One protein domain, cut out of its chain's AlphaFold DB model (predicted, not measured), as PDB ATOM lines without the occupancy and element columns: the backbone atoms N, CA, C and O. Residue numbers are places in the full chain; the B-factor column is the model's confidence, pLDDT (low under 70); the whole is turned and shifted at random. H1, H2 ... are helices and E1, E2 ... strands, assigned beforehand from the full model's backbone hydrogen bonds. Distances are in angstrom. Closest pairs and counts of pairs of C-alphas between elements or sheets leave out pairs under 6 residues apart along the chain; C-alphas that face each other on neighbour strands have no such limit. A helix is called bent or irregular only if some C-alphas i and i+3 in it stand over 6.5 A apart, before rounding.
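What this domain is: This is residues 22 to 112 of the 122 residues of an uncharacterized protein of Lactobacillus nantensis DSM 16982 (UniProt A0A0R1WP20). A three-stranded antiparallel sheet of E1, E2 and E3 makes one end of an elongated model, H2 reaches out to the other end, and near Ser 60 H2 packs on the short helix H3, the element whose centre is nearest the middle of the model. From there H4 folds back lengthwise beside the sheet with a gap between them, while residues 47 to 55 stick out past H3 at the far end. The printed part has 91 residues, with three named strands and four named helices in the order E1, H1, H2, E2, E3, H3, H4; the class is mixed, helices and strands, and the sheet runs E1, E2, E3. The whole is only just loose, close to compact, with a radius of gyration of the C-alphas of 14.8 A, and it spans 45 by 23 by 19 A.

Where its parts are: E1 is residues 27 to 33, 17.0 A long, and begins at C-alpha 27 at (-74.166, 150.233, 1.265). H1 is the short helix of residues 39 to 42. H2, residues 51 to 63, is 16.4 A long and irregular, with C-alphas 54 and 57 standing 7.7 A apart; it begins at C-alpha 51 at (-102.577, 165.788, -21.854). E2 is residues 67 to 72, 15.9 A, and E3 is residues 77 to 81, 13.2 A. H3 is residues 83 to 88. H4, residues 90 to 102, is 18.0 A long and ends at C-alpha 102 at (-81.875, 156.713, 10.509).

How they stand to each other: E2 is the inner strand. E1 and E2 are antiparallel at 162 degrees, with N 31 and O 69 within hydrogen-bond range at 2.8 A. E2 and E3 form a hairpin, antiparallel at 158 degrees, with N 70 and O 78 at 2.8 A. H2 and H3 touch, opposite ways at a steep tilt of 59 degrees; their closest C-alphas, those of Ser 60 and Arg 84, are 4.9 A apart. H3 and H4 touch only at the corner by their link, with residues 92 to 94 of H4 alone; their closest C-alphas, those of Phe 86 and Thr 93, are 5.4 A apart. H1 and H2 are close but not clearly touching, with the C-alphas of Thr 42 and Lys 63 closest at 6.9 A. H1, H2, H3 and H4 are not on the sheet, and H4 is apart from E1, E2 and E3. Each O i to N i+4 pair is within hydrogen-bond range in H3 and H4, 6 of 9 are in H2, and H1 is too short for such a pair.

The domain as a whole: The two C-alphas farthest apart, those of Leu 50 and Thr 107, are 46.6 A apart. The printed part has no cut and no long link. Residues 47 to 55, of which 51 to 55 belong to H2, stand free. The mean pLDDT of the printed part is 75.1, and residues 38 to 63 and 106 to 112 are under 70.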
ATOM      1  N   ILE A  22     -81.112 144.947  -2.117       83.38
ATOM      2  CA  ILE A  22     -79.917 145.649  -1.653       83.38
ATOM      3  C   ILE A  22     -79.891 145.521  -0.132       83.38
ATOM      4  O   ILE A  22     -80.775 146.053   0.545       83.38
ATOM      5  N   ASN A  23     -78.905 144.814   0.428       86.56
ATOM      6  CA  ASN A  23     -78.770 144.773   1.882       86.56
ATOM      7  C   ASN A  23     -78.136 146.071   2.375       86.56
ATOM      8  O   ASN A  23     -77.150 146.545   1.817       86.56
ATOM      9  N   LYS A  24     -78.639 146.598   3.494       80.62
ATOM     10  CA  LYS A  24     -78.116 147.832   4.102       80.62
ATOM     11  C   LYS A  24     -76.616 147.755   4.389       80.62
ATOM     12  O   LYS A  24     -75.884 148.680   4.077       80.62
ATOM     13  N   LYS A  25     -76.148 146.605   4.886       83.38
ATOM     14  CA  LYS A  25     -74.729 146.334   5.182       83.38
ATOM     15  C   LYS A  25     -73.795 146.453   3.970       83.38
ATOM     16  O   LYS A  25     -72.586 146.582   4.166       83.38
ATOM     17  N   ASP A  26     -74.332 146.365   2.755       86.25
ATOM     18  CA  ASP A  26     -73.564 146.429   1.510       86.25
ATOM     19  C   ASP A  26     -73.454 147.876   1.001       86.25
ATOM     20  O   ASP A  26     -72.639 148.159   0.125       86.25
ATOM     21  N   ILE A  27     -74.224 148.807   1.577       85.50
ATOM     22  CA  ILE A  27     -74.166 150.233   1.265       85.50
ATOM     23  C   ILE A  27     -72.910 150.825   1.914       85.50
ATOM     24  O   ILE A  27     -72.685 150.716   3.118       85.50
ATOM     25  N   GLN A  28     -72.069 151.448   1.094       84.75
ATOM     26  CA  GLN A  28     -70.882 152.169   1.544       84.75
ATOM     27  C   GLN A  28     -71.174 153.656   1.725       84.75
ATOM     28  O   GLN A  28     -70.723 154.265   2.691       84.75
ATOM     29  N   SER A  29     -71.873 154.257   0.761       83.00
ATOM     30  CA  SER A  29     -72.277 155.655   0.852       83.00
ATOM     31  C   SER A  29     -73.590 155.921   0.137       83.00
ATOM     32  O   SER A  29     -73.898 155.294  -0.877       83.00
ATOM     33  N   ILE A  30     -74.344 156.887   0.655       83.69
ATOM     34  CA  ILE A  30     -75.518 157.442  -0.016       83.69
ATOM     35  C   ILE A  30     -75.267 158.907  -0.306       83.69
ATOM     36  O   ILE A  30     -74.965 159.665   0.613       83.69
ATOM     37  N   THR A  31     -75.428 159.292  -1.567       82.88
ATOM     38  CA  THR A  31     -75.408 160.678  -2.023       82.88
ATOM     39  C   THR A  31     -76.804 161.094  -2.445       82.88
ATOM     40  O   THR A  31     -77.435 160.442  -3.271       82.88
ATOM     41  N   VAL A  32     -77.276 162.197  -1.885       81.88
ATOM     42  CA  VAL A  32     -78.553 162.814  -2.242       81.88
ATOM     43  C   VAL A  32     -78.277 163.966  -3.202       81.88
ATOM     44  O   VAL A  32     -77.372 164.755  -2.957       81.88
ATOM     45  N   THR A  33     -79.024 164.057  -4.298       80.12
ATOM     46  CA  THR A  33     -78.928 165.148  -5.277       80.12
ATOM     47  C   THR A  33     -80.315 165.734  -5.512       80.12
ATOM     48  O   THR A  33     -81.247 164.977  -5.771       80.12
ATOM     49  N   GLY A  34     -80.438 167.061  -5.432       75.19
ATOM     50  CA  GLY A  34     -81.701 167.806  -5.533       75.19
ATOM     51  C   GLY A  34     -81.967 168.658  -4.285       75.19
ATOM     52  O   GLY A  34     -81.334 168.446  -3.253       75.19
ATOM     53  N   ASN A  35     -82.885 169.627  -4.374       74.69
ATOM     54  CA  ASN A  35     -83.253 170.490  -3.245       74.69
ATOM     55  C   ASN A  35     -84.465 169.906  -2.502       74.69
ATOM     56  O   ASN A  35     -85.585 169.921  -3.006       74.69
ATOM     57  N   ILE A  36     -84.225 169.350  -1.313       73.81
ATOM     58  CA  ILE A  36     -85.271 168.740  -0.475       73.81
ATOM     59  C   ILE A  36     -85.872 169.765   0.501       73.81
ATOM     60  O   ILE A  36     -87.013 169.600   0.932       73.81
ATOM     61  N   THR A  37     -85.120 170.812   0.849       71.25
ATOM     62  CA  THR A  37     -85.498 171.805   1.865       71.25
ATOM     63  C   THR A  37     -86.368 172.922   1.298       71.25
ATOM     64  O   THR A  37     -87.357 173.274   1.931       71.25
ATOM     65  N   HIS A  38     -86.043 173.411   0.100       69.06
ATOM     66  CA  HIS A  38     -86.783 174.459  -0.613       69.06
ATOM     67  C   HIS A  38     -87.162 173.976  -2.023       69.06
ATOM     68  O   HIS A  38     -86.596 174.412  -3.029       69.06
ATOM     69  N   PRO A  39     -88.074 172.997  -2.132       64.50
ATOM     70  CA  PRO A  39     -88.399 172.365  -3.410       64.50
ATOM     71  C   PRO A  39     -88.981 173.326  -4.458       64.50
ATOM     72  O   PRO A  39     -88.787 173.138  -5.658       64.50
ATOM     73  N   GLU A  40     -89.650 174.388  -4.013       65.81
ATOM     74  CA  GLU A  40     -90.154 175.485  -4.839       65.81
ATOM     75  C   GLU A  40     -89.063 176.206  -5.638       65.81
ATOM     76  O   GLU A  40     -89.339 176.671  -6.741       65.81
ATOM     77  N   GLU A  41     -87.822 176.241  -5.146       66.56
ATOM     78  CA  GLU A  41     -86.691 176.876  -5.839       66.56
ATOM     79  C   GLU A  41     -86.206 176.056  -7.041       66.56
ATOM     80  O   GLU A  41     -85.529 176.573  -7.928       66.56
ATOM     81  N   THR A  42     -86.558 174.769  -7.086       60.09
ATOM     82  CA  THR A  42     -86.210 173.845  -8.180       60.09
ATOM     83  C   THR A  42     -87.393 173.496  -9.081       60.09
ATOM     84  O   THR A  42     -87.238 172.715 -10.023       60.09
ATOM     85  N   ALA A  43     -88.566 174.081  -8.817       59.19
ATOM     86  CA  ALA A  43     -89.791 173.804  -9.548       59.19
ATOM     87  C   ALA A  43     -89.839 174.532 -10.895       59.19
ATOM     88  O   ALA A  43     -89.870 175.758 -10.967       59.19
ATOM     89  N   TYR A  44     -89.934 173.764 -11.981       59.09
ATOM     90  CA  TYR A  44     -90.225 174.320 -13.300       59.09
ATOM     91  C   TYR A  44     -91.711 174.707 -13.395       59.09
ATOM     92  O   TYR A  44     -92.571 173.899 -13.016       59.09
ATOM     93  N   PRO A  45     -92.047 175.903 -13.915       55.00
ATOM     94  CA  PRO A  45     -93.429 176.260 -14.204       55.00
ATOM     95  C   PRO A  45     -93.952 175.361 -15.332       55.00
ATOM     96  O   PRO A  45     -93.375 175.304 -16.416       55.00
ATOM     97  N   LEU A  46     -95.030 174.625 -15.060       57.88
ATOM     98  CA  LEU A  46     -95.695 173.753 -16.027       57.88
ATOM     99  C   LEU A  46     -97.179 174.117 -16.073       57.88
ATOM    100  O   LEU A  46     -97.891 173.946 -15.081       57.88
ATOM    101  N   ASP A  47     -97.639 174.605 -17.224       53.62
ATOM    102  CA  ASP A  47     -99.049 174.912 -17.459       53.62
ATOM    103  C   ASP A  47     -99.869 173.619 -17.553       53.62
ATOM    104  O   ASP A  47     -99.541 172.712 -18.318       53.62
ATOM    105  N   PHE A  48    -100.949 173.519 -16.776       52.69
ATOM    106  CA  PHE A  48    -101.784 172.318 -16.726       52.69
ATOM    107  C   PHE A  48    -102.769 172.235 -17.908       52.69
ATOM    108  O   PHE A  48    -103.505 173.166 -18.214       52.69
ATOM    109  N   SER A  49    -102.834 171.060 -18.532       56.97
ATOM    110  CA  SER A  49    -103.771 170.647 -19.592       56.97
ATOM    111  C   SER A  49    -104.055 169.141 -19.455       56.97
ATOM    112  O   SER A  49    -103.255 168.407 -18.874       56.97
ATOM    113  N   LEU A  50    -105.177 168.644 -19.990       54.31
ATOM    114  CA  LEU A  50    -105.587 167.229 -19.890       54.31
ATOM    115  C   LEU A  50    -104.536 166.222 -20.398       54.31
ATOM    116  O   LEU A  50    -104.472 165.097 -19.905       54.31
ATOM    117  N   ILE A  51    -103.674 166.625 -21.336       57.25
ATOM    118  CA  ILE A  51    -102.577 165.788 -21.854       57.25
ATOM    119  C   ILE A  51    -101.537 165.504 -20.756       57.25
ATOM    120  O   ILE A  51    -100.929 164.432 -20.717       57.25
ATOM    121  N   TYR A  52    -101.383 166.419 -19.802       56.91
ATOM    122  CA  TYR A  52    -100.422 166.280 -18.719       56.91
ATOM    123  C   TYR A  52    -100.836 165.253 -17.665       56.91
ATOM    124  O   TYR A  52     -99.956 164.737 -16.988       56.91
ATOM    125  N   ALA A  53    -102.113 164.854 -17.585       58.56
ATOM    126  CA  ALA A  53    -102.547 163.776 -16.688       58.56
ATOM    127  C   ALA A  53    -101.885 162.427 -17.038       58.56
ATOM    128  O   ALA A  53    -101.522 161.650 -16.153       58.56
ATOM    129  N   ILE A  54    -101.655 162.170 -18.329       62.22
ATOM    130  CA  ILE A  54    -100.954 160.967 -18.804       62.22
ATOM    131  C   ILE A  54     -99.440 161.105 -18.577       62.22
ATOM    132  O   ILE A  54     -98.766 160.134 -18.239       62.22
ATOM    133  N   LEU A  55     -98.909 162.323 -18.715       66.56
ATOM    134  CA  LEU A  55     -97.490 162.626 -18.522       66.56
ATOM    135  C   LEU A  55     -97.111 162.899 -17.063       66.56
ATOM    136  O   LEU A  55     -95.930 163.107 -16.793       66.56
ATOM    137  N   THR A  56     -98.063 162.864 -16.125       65.25
ATOM    138  CA  THR A  56     -97.847 163.224 -14.715       65.25
ATOM    139  C   THR A  56     -96.586 162.589 -14.126       65.25
ATOM    140  O   THR A  56     -95.788 163.333 -13.566       65.25
ATOM    141  N   PRO A  57     -96.297 161.280 -14.316       64.06
ATOM    142  CA  PRO A  57     -95.062 160.685 -13.801       64.06
ATOM    143  C   PRO A  57     -93.784 161.344 -14.337       64.06
ATOM    144  O   PRO A  57     -92.827 161.513 -13.587       64.06
ATOM    145  N   LEU A  58     -93.769 161.725 -15.617       66.88
ATOM    146  CA  LEU A  58     -92.632 162.376 -16.271       66.88
ATOM    147  C   LEU A  58     -92.463 163.816 -15.767       66.88
ATOM    148  O   LEU A  58     -91.361 164.244 -15.436       66.88
ATOM    149  N   LEU A  59     -93.571 164.547 -15.647       66.25
ATOM    150  CA  LEU A  59     -93.580 165.926 -15.155       66.25
ATOM    151  C   LEU A  59     -93.201 166.016 -13.680       66.25
ATOM    152  O   LEU A  59     -92.531 166.960 -13.273       66.25
ATOM    153  N   SER A  60     -93.590 165.027 -12.872       63.56
ATOM    154  CA  SER A  60     -93.193 164.947 -11.468       63.56
ATOM    155  C   SER A  60     -91.676 164.826 -11.307       63.56
ATOM    156  O   SER A  60     -91.125 165.378 -10.359       63.56
ATOM    157  N   VAL A  61     -90.996 164.151 -12.243       67.50
ATOM    158  CA  VAL A  61     -89.527 164.079 -12.270       67.50
ATOM    159  C   VAL A  61     -88.905 165.419 -12.642       67.50
ATOM    160  O   VAL A  61     -87.915 165.815 -12.035       67.50
ATOM    161  N   LEU A  62     -89.500 166.135 -13.597       69.44
ATOM    162  CA  LEU A  62     -89.022 167.454 -14.009       69.44
ATOM    163  C   LEU A  62     -89.212 168.502 -12.913       69.44
ATOM    164  O   LEU A  62     -88.325 169.317 -12.705       69.44
ATOM    165  N   LYS A  63     -90.339 168.474 -12.194       67.44
ATOM    166  CA  LYS A  63     -90.671 169.496 -11.196       67.44
ATOM    167  C   LYS A  63     -89.734 169.482  -9.986       67.44
ATOM    168  O   LYS A  63     -89.470 170.538  -9.442       67.44
ATOM    169  N   ASN A  64     -89.267 168.319  -9.535       70.25
ATOM    170  CA  ASN A  64     -88.379 168.220  -8.371       70.25
ATOM    171  C   ASN A  64     -87.380 167.078  -8.583       70.25
ATOM    172  O   ASN A  64     -87.613 165.991  -8.051       70.25
ATOM    173  N   PRO A  65     -86.308 167.272  -9.372       74.81
ATOM    174  CA  PRO A  65     -85.388 166.198  -9.725       74.81
ATOM    175  C   PRO A  65     -84.543 165.801  -8.508       74.81
ATOM    176  O   PRO A  65     -83.451 166.322  -8.287       74.81
ATOM    177  N   ILE A  66     -85.058 164.867  -7.710       81.44
ATOM    178  CA  ILE A  66     -84.398 164.338  -6.521       81.44
ATOM    179  C   ILE A  66     -83.989 162.892  -6.787       81.44
ATOM    180  O   ILE A  66     -84.813 162.016  -7.078       81.44
ATOM    181  N   THR A  67     -82.688 162.643  -6.671       85.12
ATOM    182  CA  THR A  67     -82.066 161.337  -6.899       85.12
ATOM    183  C   THR A  67     -81.213 160.942  -5.702       85.12
ATOM    184  O   THR A  67     -80.475 161.755  -5.150       85.12
ATOM    185  N   LEU A  68     -81.290 159.670  -5.323       86.12
ATOM    186  CA  LEU A  68     -80.408 159.037  -4.353       86.12
ATOM    187  C   LEU A  68     -79.444 158.129  -5.104       86.12
ATOM    188  O   LEU A  68     -79.870 157.193  -5.777       86.12
ATOM    189  N   LYS A  69     -78.149 158.375  -4.977       87.81
ATOM    190  CA  LYS A  69     -77.108 157.489  -5.483       87.81
ATOM    191  C   LYS A  69     -76.547 156.669  -4.330       87.81
ATOM    192  O   LYS A  69     -75.878 157.200  -3.449       87.81
ATOM    193  N   LEU A  70     -76.813 155.373  -4.360       87.62
ATOM    194  CA  LEU A  70     -76.215 154.377  -3.483       87.62
ATOM    195  C   LEU A  70     -74.899 153.930  -4.117       87.62
ATOM    196  O   LEU A  70     -74.889 153.511  -5.272       87.62
ATOM    197  N   THR A  71     -73.804 154.000  -3.373       87.62
ATOM    198  CA  THR A  71     -72.538 153.357  -3.734       87.62
ATOM    199  C   THR A  71     -72.354 152.169  -2.807       87.62
ATOM    200  O   THR A  71     -72.359 152.332  -1.583       87.62
ATOM    201  N   LEU A  72     -72.249 150.978  -3.384       88.50
ATOM    202  CA  LEU A  72     -72.070 149.724  -2.665       88.50
ATOM    203  C   LEU A  72     -70.581 149.452  -2.410       88.50
ATOM    204  O   LEU A  72     -69.707 150.004  -3.077       88.50
ATOM    205  N   LYS A  73     -70.285 148.588  -1.436       87.12
ATOM    206  CA  LYS A  73     -68.910 148.225  -1.041       87.12
ATOM    207  C   LYS A  73     -68.103 147.535  -2.143       87.12
ATOM    208  O   LYS A  73     -66.879 147.557  -2.094       87.12
ATOM    209  N   ASP A  74     -68.775 146.936  -3.118       88.19
ATOM    210  CA  ASP A  74     -68.166 146.325  -4.302       88.19
ATOM    211  C   ASP A  74     -67.916 147.332  -5.446       88.19
ATOM    212  O   ASP A  74     -67.446 146.953  -6.516       88.19
ATOM    213  N   GLY A  75     -68.216 148.616  -5.225       84.38
ATOM    214  CA  GLY A  75     -68.062 149.689  -6.203       84.38
ATOM    215  C   GLY A  75     -69.255 149.862  -7.145       84.38
ATOM    216  O   GLY A  75     -69.260 150.809  -7.936       84.38
ATOM    217  N   GLN A  76     -70.286 149.013  -7.065       88.06
ATOM    218  CA  GLN A  76     -71.506 149.201  -7.848       88.06
ATOM    219  C   GLN A  76     -72.248 150.462  -7.399       88.06
ATOM    220  O   GLN A  76     -72.294 150.802  -6.214       88.06
ATOM    221  N   THR A  77     -72.871 151.157  -8.354       88.88
ATOM    222  CA  THR A  77     -73.692 152.336  -8.055       88.88
ATOM    223  C   THR A  77     -75.118 152.138  -8.527       88.88
ATOM    224  O   THR A  77     -75.351 151.698  -9.650       88.88
ATOM    225  N   ILE A  78     -76.073 152.475  -7.662       87.56
ATOM    226  CA  ILE A  78     -77.506 152.338  -7.919       87.56
ATOM    227  C   ILE A  78     -78.146 153.708  -7.725       87.56
ATOM    228  O   ILE A  78     -78.025 154.312  -6.661       87.56
ATOM    229  N   ALA A  79     -78.824 154.206  -8.758       87.06
ATOM    230  CA  ALA A  79     -79.549 155.468  -8.707       87.06
ATOM    231  C   ALA A  79     -81.045 155.209  -8.491       87.06
ATOM    232  O   ALA A  79     -81.689 154.533  -9.292       87.06
ATOM    233  N   LEU A  80     -81.602 155.769  -7.420       87.19
ATOM    234  CA  LEU A  80     -83.028 155.751  -7.121       87.19
ATOM    235  C   LEU A  80     -83.605 157.145  -7.339       87.19
ATOM    236  O   LEU A  80     -83.167 158.116  -6.724       87.19
ATOM    237  N   ASN A  81     -84.610 157.247  -8.200       86.12
ATOM    238  CA  ASN A  81     -85.318 158.496  -8.439       86.12
ATOM    239  C   ASN A  81     -86.513 158.602  -7.479       86.12
ATOM    240  O   ASN A  81     -87.441 157.797  -7.558       86.12
ATOM    241  N   VAL A  82     -86.496 159.601  -6.594       86.88
ATOM    242  CA  VAL A  82     -87.572 159.857  -5.614       86.88
ATOM    243  C   VAL A  82     -88.428 161.073  -5.972       86.88
ATOM    244  O   VAL A  82     -89.404 161.370  -5.288       86.88
ATOM    245  N   SER A  83     -88.114 161.733  -7.088       83.00
ATOM    246  CA  SER A  83     -88.782 162.940  -7.588       83.00
ATOM    247  C   SER A  83     -90.298 162.787  -7.682       83.00
ATOM    248  O   SER A  83     -91.044 163.684  -7.304       83.00
ATOM    249  N   ARG A  84     -90.771 161.628  -8.159       82.00
ATOM    250  CA  ARG A  84     -92.205 161.365  -8.326       82.00
ATOM    251  C   ARG A  84     -92.937 161.374  -6.991       82.00
ATOM    252  O   ARG A  84     -93.930 162.078  -6.830       82.00
ATOM    253  N   ASP A  85     -92.450 160.574  -6.054       83.00
ATOM    254  CA  ASP A  85     -93.080 160.421  -4.747       83.00
ATOM    255  C   ASP A  85     -93.003 161.748  -3.975       83.00
ATOM    256  O   ASP A  85     -93.984 162.167  -3.358       83.00
ATOM    257  N   PHE A  86     -91.891 162.474  -4.127       83.31
ATOM    258  CA  PHE A  86     -91.703 163.801  -3.562       83.31
ATOM    259  C   PHE A  86     -92.659 164.851  -4.154       83.31
ATOM    260  O   PHE A  86     -93.263 165.617  -3.408       83.31
ATOM    261  N   ALA A  87     -92.854 164.870  -5.475       79.75
ATOM    262  CA  ALA A  87     -93.770 165.802  -6.132       79.75
ATOM    263  C   ALA A  87     -95.240 165.563  -5.750       79.75
ATOM    264  O   ALA A  87     -96.016 166.517  -5.712       79.75
ATOM    265  N   TYR A  88     -95.626 164.312  -5.469       80.00
ATOM    266  CA  TYR A  88     -96.978 163.987  -5.010       80.00
ATOM    267  C   TYR A  88     -97.183 164.246  -3.517       80.00
ATOM    268  O   TYR A  88     -98.246 164.717  -3.119       80.00
ATOM    269  N   ASN A  89     -96.204 163.906  -2.675       83.94
ATOM    270  CA  ASN A  89     -96.279 164.123  -1.233       83.94
ATOM    271  C   ASN A  89     -94.873 164.295  -0.641       83.94
ATOM    272  O   ASN A  89     -94.241 163.332  -0.193       83.94
ATOM    273  N   ASN A  90     -94.397 165.541  -0.629       82.25
ATOM    274  CA  ASN A  90     -93.066 165.907  -0.147       82.25
ATOM    275  C   ASN A  90     -92.853 165.506   1.320       82.25
ATOM    276  O   ASN A  90     -91.886 164.811   1.619       82.25
ATOM    277  N   LYS A  91     -93.788 165.840   2.218       83.00
ATOM    278  CA  LYS A  91     -93.692 165.562   3.657       83.00
ATOM    279  C   LYS A  91     -93.542 164.068   3.935       83.00
ATOM    280  O   LYS A  91     -92.621 163.666   4.638       83.00
ATOM    281  N   LYS A  92     -94.409 163.241   3.344       88.12
ATOM    282  CA  LYS A  92     -94.363 161.781   3.517       88.12
ATOM    283  C   LYS A  92     -93.109 161.171   2.895       88.12
ATOM    284  O   LYS A  92     -92.599 160.172   3.393       88.12
ATOM    285  N   THR A  93     -92.622 161.742   1.795       86.44
ATOM    286  CA  THR A  93     -91.388 161.275   1.156       86.44
ATOM    287  C   THR A  93     -90.178 161.588   2.025       86.44
ATOM    288  O   THR A  93     -89.390 160.685   2.279       86.44
ATOM    289  N   ILE A  94     -90.076 162.807   2.562       84.75
ATOM    290  CA  ILE A  94     -89.023 163.196   3.512       84.75
ATOM    291  C   ILE A  94     -89.055 162.300   4.753       84.75
ATOM    292  O   ILE A  94     -88.018 161.790   5.156       84.75
ATOM    293  N   GLU A  95     -90.233 162.040   5.321       86.00
ATOM    294  CA  GLU A  95     -90.374 161.155   6.483       86.00
ATOM    295  C   GLU A  95     -89.828 159.745   6.204       86.00
ATOM    296  O   GLU A  95     -89.057 159.210   6.997       86.00
ATOM    297  N   LYS A  96     -90.159 159.162   5.046       88.56
ATOM    298  CA  LYS A  96     -89.625 157.855   4.630       88.56
ATOM    299  C   LYS A  96     -88.120 157.876   4.384       88.56
ATOM    300  O   LYS A  96     -87.450 156.889   4.671       88.56
ATOM    301  N   LEU A  97     -87.599 158.965   3.820       85.81
ATOM    302  CA  LEU A  97     -86.164 159.131   3.603       85.81
ATOM    303  C   LEU A  97     -85.425 159.214   4.935       85.81
ATOM    304  O   LEU A  97     -84.446 158.498   5.104       85.81
ATOM    305  N   ASN A  98     -85.939 159.987   5.891       83.94
ATOM    306  CA  ASN A  98     -85.381 160.064   7.238       83.94
ATOM    307  C   ASN A  98     -85.412 158.694   7.915       83.94
ATOM    308  O   ASN A  98     -84.369 158.210   8.320       83.94
ATOM    309  N   GLN A  99     -86.551 157.990   7.902       85.38
ATOM    310  CA  GLN A  99     -86.636 156.619   8.428       85.38
ATOM    311  C   GLN A  99     -85.623 155.668   7.774       85.38
ATOM    312  O   GLN A  99     -85.071 154.787   8.433       85.38
ATOM    313  N   PHE A 100     -85.387 155.813   6.468       85.00
ATOM    314  CA  PHE A 100     -84.380 155.028   5.770       85.00
ATOM    315  C   PHE A 100     -82.967 155.394   6.232       85.00
ATOM    316  O   PHE A 100     -82.219 154.485   6.583       85.00
ATOM    317  N   PHE A 101     -82.621 156.680   6.284       82.75
ATOM    318  CA  PHE A 101     -81.312 157.175   6.714       82.75
ATOM    319  C   PHE A 101     -81.012 156.853   8.181       82.75
ATOM    320  O   PHE A 101     -79.945 156.322   8.461       82.75
ATOM    321  N   ASP A 102     -81.974 157.045   9.081       80.88
ATOM    322  CA  ASP A 102     -81.875 156.713  10.509       80.88
ATOM    323  C   ASP A 102     -81.678 155.207  10.741       80.88
ATOM    324  O   ASP A 102     -81.191 154.775  11.783       80.88
ATOM    325  N   SER A 103     -82.066 154.380   9.766       81.06
ATOM    326  CA  SER A 103     -81.880 152.930   9.819       81.06
ATOM    327  C   SER A 103     -80.518 152.449   9.302       81.06
ATOM    328  O   SER A 103     -80.301 151.233   9.236       81.06
ATOM    329  N   LEU A 104     -79.648 153.368   8.875       77.81
ATOM    330  CA  LEU A 104     -78.280 153.105   8.430       77.81
ATOM    331  C   LEU A 104     -77.294 153.516   9.525       77.81
ATOM    332  O   LEU A 104     -77.568 154.407  10.322       77.81
ATOM    333  N   ASP A 105     -76.113 152.902   9.539       71.25
ATOM    334  CA  ASP A 105     -75.059 153.342  10.452       71.25
ATOM    335  C   ASP A 105     -74.532 154.720  10.001       71.25
ATOM    336  O   ASP A 105     -74.224 154.912   8.822       71.25
ATOM    337  N   ASN A 106     -74.364 155.667  10.936       61.28
ATOM    338  CA  ASN A 106     -73.969 157.069  10.673       61.28
ATOM    339  C   ASN A 106     -72.709 157.245   9.797       61.28
ATOM    340  O   ASN A 106     -72.510 158.294   9.188       61.28
ATOM    341  N   THR A 107     -71.848 156.230   9.697       58.62
ATOM    342  CA  THR A 107     -70.627 156.247   8.875       58.62
ATOM    343  C   THR A 107     -70.878 156.041   7.372       58.62
ATOM    344  O   THR A 107     -69.951 156.195   6.577       58.62
ATOM    345  N   GLN A 108     -72.113 155.714   6.967       59.75
ATOM    346  CA  GLN A 108     -72.487 155.319   5.600       59.75
ATOM    347  C   GLN A 108     -73.222 156.421   4.815       59.75
ATOM    348  O   GLN A 108     -73.667 156.191   3.690       59.75
ATOM    349  N   ILE A 109     -73.379 157.630   5.362       60.22
ATOM    350  CA  ILE A 109     -74.163 158.697   4.721       60.22
ATOM    351  C   ILE A 109     -73.237 159.852   4.325       60.22
ATOM    352  O   ILE A 109     -72.619 160.487   5.173       60.22
ATOM    353  N   LYS A 110     -73.137 160.141   3.019       54.22
ATOM    354  CA  LYS A 110     -72.399 161.295   2.476       54.22
ATOM    355  C   LYS A 110     -73.363 162.197   1.710       54.22
ATOM    356  O   LYS A 110     -73.516 162.077   0.494       54.22
ATOM    357  N   ILE A 111     -74.013 163.111   2.425       54.19
ATOM    358  CA  ILE A 111     -74.924 164.095   1.831       54.19
ATOM    359  C   ILE A 111     -74.091 165.135   1.069       54.19
ATOM    360  O   ILE A 111     -73.317 165.869   1.676       54.19
ATOM    361  N   ILE A 112     -74.238 165.199  -0.257       52.66
ATOM    362  CA  ILE A 112     -73.630 166.247  -1.090       52.66
ATOM    363  C   ILE A 112     -74.753 167.193  -1.514       52.66
ATOM    364  O   ILE A 112     -75.349 167.035  -2.577       52.66
TER     365      ILE A 112